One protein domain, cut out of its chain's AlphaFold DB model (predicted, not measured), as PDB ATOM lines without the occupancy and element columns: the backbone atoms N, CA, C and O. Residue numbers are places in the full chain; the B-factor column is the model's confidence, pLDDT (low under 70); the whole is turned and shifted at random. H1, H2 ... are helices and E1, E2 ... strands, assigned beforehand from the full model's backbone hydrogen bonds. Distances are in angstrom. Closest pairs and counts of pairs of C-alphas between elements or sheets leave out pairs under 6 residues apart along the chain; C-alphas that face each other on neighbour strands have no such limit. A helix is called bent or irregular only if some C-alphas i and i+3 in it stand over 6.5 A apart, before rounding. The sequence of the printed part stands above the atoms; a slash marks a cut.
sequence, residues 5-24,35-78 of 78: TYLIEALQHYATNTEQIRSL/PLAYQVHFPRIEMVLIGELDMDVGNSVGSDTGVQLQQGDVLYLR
ATOM      1  N   THR A   5     -46.372  31.553 -48.260       88.88
ATOM      2  CA  THR A   5     -47.666  32.230 -48.399       88.88
ATOM      3  C   THR A   5     -48.759  31.208 -48.660       88.88
ATOM      4  O   THR A   5     -49.745  31.181 -47.928       88.88
ATOM      5  N   TYR A   6     -48.522  30.294 -49.606       86.19
ATOM      6  CA  TYR A   6     -49.455  29.207 -49.899       86.19
ATOM      7  C   TYR A   6     -49.763  28.351 -48.659       86.19
ATOM      8  O   TYR A   6     -50.918  28.020 -48.403       86.19
ATOM      9  N   LEU A   7     -48.742  28.026 -47.855       85.00
ATOM     10  CA  LEU A   7     -48.923  27.279 -46.607       85.00
ATOM     11  C   LEU A   7     -49.847  28.013 -45.622       85.00
ATOM     12  O   LEU A   7     -50.768  27.409 -45.077       85.00
ATOM     13  N   ILE A   8     -49.607  29.306 -45.391       89.06
ATOM     14  CA  ILE A   8     -50.411  30.100 -44.452       89.06
ATOM     15  C   ILE A   8     -51.860  30.219 -44.936       89.06
ATOM     16  O   ILE A   8     -52.778  30.057 -44.135       89.06
ATOM     17  N   GLU A   9     -52.074  30.435 -46.233       90.75
ATOM     18  CA  GLU A   9     -53.411  30.476 -46.832       90.75
ATOM     19  C   GLU A   9     -54.140  29.134 -46.684       90.75
ATOM     20  O   GLU A   9     -55.304  29.105 -46.286       90.75
ATOM     21  N   ALA A  10     -53.455  28.011 -46.923       87.75
ATOM     22  CA  ALA A  10     -54.033  26.681 -46.742       87.75
ATOM     23  C   ALA A  10     -54.434  26.420 -45.279       87.75
ATOM     24  O   ALA A  10     -55.526  25.913 -45.019       87.75
ATOM     25  N   LEU A  11     -53.588  26.800 -44.315       88.81
ATOM     26  CA  LEU A  11     -53.900  26.677 -42.886       88.81
ATOM     27  C   LEU A  11     -55.118  27.523 -42.499       88.81
ATOM     28  O   LEU A  11     -56.020  27.025 -41.827       88.81
ATOM     29  N   GLN A  12     -55.179  28.778 -42.952       92.44
ATOM     30  CA  GLN A  12     -56.327  29.657 -42.712       92.44
ATOM     31  C   GLN A  12     -57.612  29.100 -43.331       92.44
ATOM     32  O   GLN A  12     -58.669  29.128 -42.693       92.44
ATOM     33  N   HIS A  13     -57.519  28.558 -44.548       92.25
ATOM     34  CA  HIS A  13     -58.644  27.961 -45.258       92.25
ATOM     35  C   HIS A  13     -59.257  26.805 -44.469       92.25
ATOM     36  O   HIS A  13     -60.456  26.829 -44.203       92.25
ATOM     37  N   TYR A  14     -58.452  25.827 -44.044       91.12
ATOM     38  CA  TYR A  14     -58.959  24.664 -43.303       91.12
ATOM     39  C   TYR A  14     -59.339  24.981 -41.853       91.12
ATOM     40  O   TYR A  14     -60.237  24.339 -41.315       91.12
ATOM     41  N   ALA A  15     -58.711  25.985 -41.228       90.25
ATOM     42  CA  ALA A  15     -59.123  26.469 -39.909       90.25
ATOM     43  C   ALA A  15     -60.509  27.136 -39.943       90.25
ATOM     44  O   ALA A  15     -61.271  27.017 -38.987       90.25
ATOM     45  N   THR A  16     -60.839  27.818 -41.044       95.75
ATOM     46  CA  THR A  16     -62.132  28.502 -41.218       95.75
ATOM     47  C   THR A  16     -63.216  27.561 -41.754       95.75
ATOM     48  O   THR A  16     -64.368  27.663 -41.342       95.75
ATOM     49  N   ASN A  17     -62.851  26.627 -42.637       93.44
ATOM     50  CA  ASN A  17     -63.759  25.714 -43.338       93.44
ATOM     51  C   ASN A  17     -63.510  24.262 -42.898       93.44
ATOM     52  O   ASN A  17     -63.125  23.401 -43.696       93.44
ATOM     53  N   THR A  18     -63.652  23.994 -41.596       90.38
ATOM     54  CA  THR A  18     -63.315  22.684 -41.002       90.38
ATOM     55  C   THR A  18     -64.083  21.510 -41.620       90.38
ATOM     56  O   THR A  18     -63.577  20.392 -41.642       90.38
ATOM     57  N   GLU A  19     -65.261  21.749 -42.201       92.19
ATOM     58  CA  GLU A  19     -66.060  20.760 -42.930       92.19
ATOM     59  C   GLU A  19     -65.387  20.247 -44.213       92.19
ATOM     60  O   GLU A  19     -65.740  19.181 -44.717       92.19
ATOM     61  N   GLN A  20     -64.397  20.976 -44.735       91.44
ATOM     62  CA  GLN A  20     -63.595  20.558 -45.886       91.44
ATOM     63  C   GLN A  20     -62.419  19.655 -45.490       91.44
ATOM     64  O   GLN A  20     -61.737  19.103 -46.359       91.44
ATOM     65  N   ILE A  21     -62.182  19.453 -44.187       90.12
ATOM     66  CA  ILE A  21     -61.235  18.451 -43.697       90.12
ATOM     67  C   ILE A  21     -61.853  17.074 -43.937       90.12
ATOM     68  O   ILE A  21     -62.691  16.593 -43.180       90.12
ATOM     69  N   ARG A  22     -61.415  16.419 -45.015       91.19
ATOM     70  CA  ARG A  22     -61.988  15.145 -45.473       91.19
ATOM     71  C   ARG A  22     -61.943  14.036 -44.415       91.19
ATOM     72  O   ARG A  22     -62.848  13.210 -44.359       91.19
ATOM     73  N   SER A  23     -60.860  13.945 -43.645       86.75
ATOM     74  CA  SER A  23     -60.667  12.869 -42.667       86.75
ATOM     75  C   SER A  23     -59.585  13.206 -41.646       86.75
ATOM     76  O   SER A  23     -58.528  13.700 -42.036       86.75
ATOM     77  N   LEU A  24     -59.801  12.823 -40.386       82.75
ATOM     78  CA  LEU A  24     -58.804  12.847 -39.317       82.75
ATOM     79  C   LEU A  24     -58.390  11.410 -38.978       82.75
ATOM     80  O   LEU A  24     -59.246  10.576 -38.685       82.75
ATOM     81  N   PRO A  35     -38.844   4.642 -41.139       57.81
ATOM     82  CA  PRO A  35     -37.905   5.514 -41.863       57.81
ATOM     83  C   PRO A  35     -38.402   6.000 -43.236       57.81
ATOM     84  O   PRO A  35     -38.031   7.066 -43.711       57.81
ATOM     85  N   LEU A  36     -39.283   5.230 -43.879       52.84
ATOM     86  CA  LEU A  36     -39.827   5.525 -45.207       52.84
ATOM     87  C   LEU A  36     -41.036   6.475 -45.196       52.84
ATOM     88  O   LEU A  36     -41.493   6.876 -46.264       52.84
ATOM     89  N   ALA A  37     -41.567   6.862 -44.030       58.28
ATOM     90  CA  ALA A  37     -42.751   7.726 -43.940       58.28
ATOM     91  C   ALA A  37     -42.528   9.140 -44.518       58.28
ATOM     92  O   ALA A  37     -43.492   9.873 -44.761       58.28
ATOM     93  N   TYR A  38     -41.272   9.523 -44.748       58.88
ATOM     94  CA  TYR A  38     -40.860  10.860 -45.175       58.88
ATOM     95  C   TYR A  38     -40.430  10.944 -46.649       58.88
ATOM     96  O   TYR A  38     -40.287  12.043 -47.176       58.88
ATOM     97  N   GLN A  39     -40.306   9.814 -47.356       57.91
ATOM     98  CA  GLN A  39     -39.996   9.778 -48.791       57.91
ATOM     99  C   GLN A  39     -41.278   9.820 -49.638       57.91
ATOM    100  O   GLN A  39     -41.614   8.864 -50.334       57.91
ATOM    101  N   VAL A  40     -42.035  10.915 -49.557       58.38
ATOM    102  CA  VAL A  40     -43.283  11.081 -50.323       58.38
ATOM    103  C   VAL A  40     -43.195  12.248 -51.306       58.38
ATOM    104  O   VAL A  40     -42.675  13.307 -50.983       58.38
ATOM    105  N   HIS A  41     -43.719  12.061 -52.522       65.25
ATOM    106  CA  HIS A  41     -43.670  13.042 -53.621       65.25
ATOM    107  C   HIS A  41     -44.850  14.033 -53.629       65.25
ATOM    108  O   HIS A  41     -45.301  14.449 -54.698       65.25
ATOM    109  N   PHE A  42     -45.413  14.369 -52.467       72.25
ATOM    110  CA  PHE A  42     -46.521  15.320 -52.380       72.25
ATOM    111  C   PHE A  42     -46.351  16.291 -51.206       72.25
ATOM    112  O   PHE A  42     -45.769  15.907 -50.189       72.25
ATOM    113  N   PRO A  43     -46.894  17.521 -51.307       72.31
ATOM    114  CA  PRO A  43     -46.778  18.510 -50.244       72.31
ATOM    115  C   PRO A  43     -47.448  18.042 -48.955       72.31
ATOM    116  O   PRO A  43     -48.615  17.640 -48.965       72.31
ATOM    117  N   ARG A  44     -46.723  18.120 -47.838       79.81
ATOM    118  CA  ARG A  44     -47.217  17.732 -46.511       79.81
ATOM    119  C   ARG A  44     -46.792  18.742 -45.454       79.81
ATOM    120  O   ARG A  44     -45.699  19.298 -45.522       79.81
ATOM    121  N   ILE A  45     -47.663  18.927 -44.463       83.12
ATOM    122  CA  ILE A  45     -47.365  19.662 -43.235       83.12
ATOM    123  C   ILE A  45     -47.251  18.689 -42.061       83.12
ATOM    124  O   ILE A  45     -48.061  17.769 -41.934       83.12
ATOM    125  N   GLU A  46     -46.282  18.931 -41.190       84.06
ATOM    126  CA  GLU A  46     -46.224  18.391 -39.833       84.06
ATOM    127  C   GLU A  46     -46.076  19.552 -38.856       84.06
ATOM    128  O   GLU A  46     -45.321  20.484 -39.118       84.06
ATOM    129  N   MET A  47     -46.824  19.519 -37.753       86.56
ATOM    130  CA  MET A  47     -46.813  20.575 -36.743       86.56
ATOM    131  C   MET A  47     -46.729  19.965 -35.350       86.56
ATOM    132  O   MET A  47     -47.533  19.098 -34.998       86.56
ATOM    133  N   VAL A  48     -45.793  20.455 -34.542       85.88
ATOM    134  CA  VAL A  48     -45.672  20.046 -33.141       85.88
ATOM    135  C   VAL A  48     -46.633  20.885 -32.305       85.88
ATOM    136  O   VAL A  48     -46.444  22.087 -32.129       85.88
ATOM    137  N   LEU A  49     -47.690  20.257 -31.787       82.94
ATOM    138  CA  LEU A  49     -48.672  20.954 -30.947       82.94
ATOM    139  C   LEU A  49     -48.178  21.143 -29.506       82.94
ATOM    140  O   LEU A  49     -48.447  22.181 -28.906       82.94
ATOM    141  N   ILE A  50     -47.480  20.146 -28.951       83.81
ATOM    142  CA  ILE A  50     -46.906  20.137 -27.597       83.81
ATOM    143  C   ILE A  50     -45.656  19.240 -27.618       83.81
ATOM    144  O   ILE A  50     -45.711  18.153 -28.192       83.81
ATOM    145  N   GLY A  51     -44.577  19.655 -26.948       84.81
ATOM    146  CA  GLY A  51     -43.347  18.867 -26.801       84.81
ATOM    147  C   GLY A  51     -42.301  19.144 -27.882       84.81
ATOM    148  O   GLY A  51     -42.255  20.243 -28.433       84.81
ATOM    149  N   GLU A  52     -41.463  18.143 -28.150       86.19
ATOM    150  CA  GLU A  52     -40.356  18.194 -29.110       86.19
ATOM    151  C   GLU A  52     -40.376  16.940 -29.995       86.19
ATOM    152  O   GLU A  52     -40.801  15.865 -29.554       86.19
ATOM    153  N   LEU A  53     -39.933  17.085 -31.243       82.75
ATOM    154  CA  LEU A  53     -39.808  16.000 -32.209       82.75
ATOM    155  C   LEU A  53     -38.432  16.058 -32.872       82.75
ATOM    156  O   LEU A  53     -38.157  16.966 -33.656       82.75
ATOM    157  N   ASP A  54     -37.604  15.057 -32.588       82.88
ATOM    158  CA  ASP A  54     -36.362  14.817 -33.316       82.88
ATOM    159  C   ASP A  54     -36.657  13.973 -34.560       82.88
ATOM    160  O   ASP A  54     -37.317  12.932 -34.479       82.88
ATOM    161  N   MET A  55     -36.173  14.416 -35.718       78.19
ATOM    162  CA  MET A  55     -36.402  13.725 -36.981       78.19
ATOM    163  C   MET A  55     -35.280  13.936 -37.988       78.19
ATOM    164  O   MET A  55     -34.668  14.998 -38.049       78.19
ATOM    165  N   ASP A  56     -35.083  12.941 -38.843       76.12
ATOM    166  CA  ASP A  56     -34.188  13.027 -39.989       76.12
ATOM    167  C   ASP A  56     -34.995  13.362 -41.247       76.12
ATOM    168  O   ASP A  56     -35.957  12.671 -41.592       76.12
ATOM    169  N   VAL A  57     -34.620  14.443 -41.934       75.50
ATOM    170  CA  VAL A  57     -35.289  14.902 -43.157       75.50
ATOM    171  C   VAL A  57     -34.329  14.819 -44.334       75.50
ATOM    172  O   VAL A  57     -33.284  15.472 -44.345       75.50
ATOM    173  N   GLY A  58     -34.717  14.060 -45.358       69.06
ATOM    174  CA  GLY A  58     -33.977  13.987 -46.613       69.06
ATOM    175  C   GLY A  58     -33.964  15.338 -47.330       69.06
ATOM    176  O   GLY A  58     -35.007  15.965 -47.535       69.06
ATOM    177  N   ASN A  59     -32.782  15.797 -47.730       66.81
ATOM    178  CA  ASN A  59     -32.612  17.039 -48.477       66.81
ATOM    179  C   ASN A  59     -32.419  16.786 -49.985       66.81
ATOM    180  O   ASN A  59     -32.244  15.661 -50.453       66.81
ATOM    181  N   SER A  60     -32.418  17.864 -50.777       62.78
ATOM    182  CA  SER A  60     -32.280  17.804 -52.243       62.78
ATOM    183  C   SER A  60     -30.927  17.280 -52.743       62.78
ATOM    184  O   SER A  60     -30.734  17.163 -53.950       62.78
ATOM    185  N   VAL A  61     -29.982  17.013 -51.841       61.50
ATOM    186  CA  VAL A  61     -28.642  16.488 -52.132       61.50
ATOM    187  C   VAL A  61     -28.549  14.994 -51.773       61.50
ATOM    188  O   VAL A  61     -27.510  14.375 -51.980       61.50
ATOM    189  N   GLY A  62     -29.640  14.388 -51.288       61.94
ATOM    190  CA  GLY A  62     -29.703  12.966 -50.944       61.94
ATOM    191  C   GLY A  62     -29.052  12.616 -49.606       61.94
ATOM    192  O   GLY A  62     -28.780  11.443 -49.368       61.94
ATOM    193  N   SER A  63     -28.785  13.609 -48.750       62.50
ATOM    194  CA  SER A  63     -28.395  13.383 -47.357       62.50
ATOM    195  C   SER A  63     -29.542  13.704 -46.408       62.50
ATOM    196  O   SER A  63     -30.377  14.566 -46.687       62.50
ATOM    197  N   ASP A  64     -29.562  13.009 -45.278       72.75
ATOM    198  CA  ASP A  64     -30.499  13.283 -44.201       72.75
ATOM    199  C   ASP A  64     -29.927  14.383 -43.301       72.75
ATOM    200  O   ASP A  64     -28.754  14.355 -42.917       72.75
ATOM    201  N   THR A  65     -30.752  15.380 -42.993       74.81
ATOM    202  CA  THR A  65     -30.443  16.414 -42.007       74.81
ATOM    203  C   THR A  65     -31.288  16.158 -40.767       74.81
ATOM    204  O   THR A  65     -32.516  16.163 -40.859       74.81
ATOM    205  N   GLY A  66     -30.636  15.991 -39.616       79.12
ATOM    206  CA  GLY A  66     -31.315  15.943 -38.323       79.12
ATOM    207  C   GLY A  66     -31.903  17.309 -37.974       79.12
ATOM    208  O   GLY A  66     -31.193  18.319 -37.966       79.12
ATOM    209  N   VAL A  67     -33.201  17.344 -37.704       83.38
ATOM    210  CA  VAL A  67     -33.958  18.527 -37.299       83.38
ATOM    211  C   VAL A  67     -34.656  18.219 -35.982       83.38
ATOM    212  O   VAL A  67     -35.281  17.173 -35.833       83.38
ATOM    213  N   GLN A  68     -34.567  19.153 -35.041       87.81
ATOM    214  CA  GLN A  68     -35.380  19.150 -33.833       87.81
ATOM    215  C   GLN A  68     -36.469  20.207 -33.995       87.81
ATOM    216  O   GLN A  68     -36.165  21.392 -34.143       87.81
ATOM    217  N   LEU A  69     -37.725  19.772 -33.993       87.31
ATOM    218  CA  LEU A  69     -38.890  20.648 -34.008       87.31
ATOM    219  C   LEU A  69     -39.404  20.843 -32.585       87.31
ATOM    220  O   LEU A  69     -39.567  19.879 -31.836       87.31
ATOM    221  N   GLN A  70     -39.701  22.084 -32.234       91.75
ATOM    222  CA  GLN A  70     -40.292  22.474 -30.962       91.75
ATOM    223  C   GLN A  70     -41.772  22.811 -31.125       91.75
ATOM    224  O   GLN A  70     -42.300  22.930 -32.230       91.75
ATOM    225  N   GLN A  71     -42.463  22.991 -30.003       90.00
ATOM    226  CA  GLN A  71     -43.854  23.420 -29.992       90.00
ATOM    227  C   GLN A  71     -44.090  24.659 -30.874       90.00
ATOM    228  O   GLN A  71     -43.492  25.714 -30.680       90.00
ATOM    229  N   GLY A  72     -45.049  24.538 -31.791       87.75
ATOM    230  CA  GLY A  72     -45.417  25.579 -32.746       87.75
ATOM    231  C   GLY A  72     -44.629  25.533 -34.054       87.75
ATOM    232  O   GLY A  72     -45.058  26.177 -35.015       87.75
ATOM    233  N   ASP A  73     -43.548  24.754 -34.132       88.94
ATOM    234  CA  ASP A  73     -42.817  24.574 -35.379       88.94
ATOM    235  C   ASP A  73     -43.650  23.792 -36.392       88.94
ATOM    236  O   ASP A  73     -44.393  22.858 -36.064       88.94
ATOM    237  N   VAL A  74     -43.499  24.199 -37.652       87.81
ATOM    238  CA  VAL A  74     -44.143  23.578 -38.805       87.81
ATOM    239  C   VAL A  74     -43.062  23.124 -39.771       87.81
ATOM    240  O   VAL A  74     -42.329  23.946 -40.325       87.81
ATOM    241  N   LEU A  75     -43.002  21.820 -40.021       84.38
ATOM    242  CA  LEU A  75     -42.228  21.257 -41.115       84.38
ATOM    243  C   LEU A  75     -43.104  21.198 -42.361       84.38
ATOM    244  O   LEU A  75     -44.166  20.573 -42.374       84.38
ATOM    245  N   TYR A  76     -42.633  21.846 -43.421       82.12
ATOM    246  CA  TYR A  76     -43.265  21.814 -44.730       82.12
ATOM    247  C   TYR A  76     -42.385  21.054 -45.722       82.12
ATOM    248  O   TYR A  76     -41.297  21.510 -46.077       82.12
ATOM    249  N   LEU A  77     -42.872  19.894 -46.159       76.50
ATOM    250  CA  LEU A  77     -42.223  19.035 -47.146       76.50
ATOM    251  C   LEU A  77     -42.810  19.356 -48.524       76.50
ATOM    252  O   LEU A  77     -44.033  19.418 -48.665       76.50
ATOM    253  N   ARG A  78     -41.943  19.587 -49.514       71.25
ATOM    254  CA  ARG A  78     -42.300  20.015 -50.876       71.25
ATOM    255  C   ARG A  78     -41.897  18.993 -51.926       71.25
ATOM    256  O   ARG A  78     -40.834  18.364 -51.736       71.25
TER     257      ARG A  78
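Overview. This is residues 5 to 24 and 35 to 78 of the 78 residues of an uncharacterized protein of Vibrio maritimus (UniProt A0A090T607). Two antiparallel strand pairs, the longer hairpin E2 and E3 and the shorter pair E1 and E4, form the two arms of a V and join at one end through the links E1 to E2 and E3 to E4. The short helix H2 lies near E2 at the open end of the V, while the longer helix H1 lies off to the side of E1 and E4, with residues 14 to 20 sticking out. The printed part has 64 residues with two named helices and four named strands, in the order H1 H2 E1 E2 E3 E4, and its class is mixed, helices and strands. It is loose, with a radius of gyration of the C-alphas of 13.5 A, and spans 38 by 27 by 24 A.

Along the chain. E2, residues 52 to 58, measures 19.1 A from first to last C-alpha and begins with C-alpha 52 at (-40.356, 18.194, -29.110). E3, residues 64 to 70, measures 18.9 A. E1, residues 44 to 47, measures 10.2 A, and E4, residues 74 to 77, measures 9.7 A and ends with C-alpha 77 at (-42.223, 19.035, -47.146). H1, residues 5 to 16, is 16.6 A long and begins with C-alpha 5 at (-47.666, 32.230, -48.399). H2, residues 35 to 38, is only just irregular: C-alphas 35 and 38, its first and last, are 6.9 A apart.

Arrangement. E2 and E3 are a hairpin of antiparallel neighbours, their directions at 156 degrees, with N 53 and O 69 at 2.9 A and N 67 and O 55 at 2.8 A, both within hydrogen-bond range. E1 and E4 are antiparallel neighbours at 162 degrees, with N 46 and O 75 at 2.9 A and N 75 and O 46 at 2.8 A, also within range. Between the two pairs, the closest C-alphas of E3 and E4 are those of Leu 69 and Leu 75, 7.9 A apart. E1 and E3 are only just apart, at 8.4 A, and E2 and E4 are apart. The closest C-alphas of H2 and E2 are those of Tyr 38 and Val 57, 7.2 A apart. H1 is only just apart from E4, at 8.1 A, and from E1, at 8.5 A. In H1 every O i to N i+4 pair is within hydrogen-bond range; H2 is too short for such a pair, and its one O i to N i+3 pair is not within range.

Size, cuts and confidence. The two C-alphas farthest apart are those of Glu 19 and Val 61, 38.8 A. Residues 25 to 34 are not printed, and C-alphas 24 and 35 are 22.3 A apart across this cut, which lies in the link H1 to H2. The links H2 to E1, E1 to E2, E2 to E3 and E3 to E4 are tight. The mean pLDDT of the printed part is 80.2, and residues 35 to 41 and 58 to 63 are under 70.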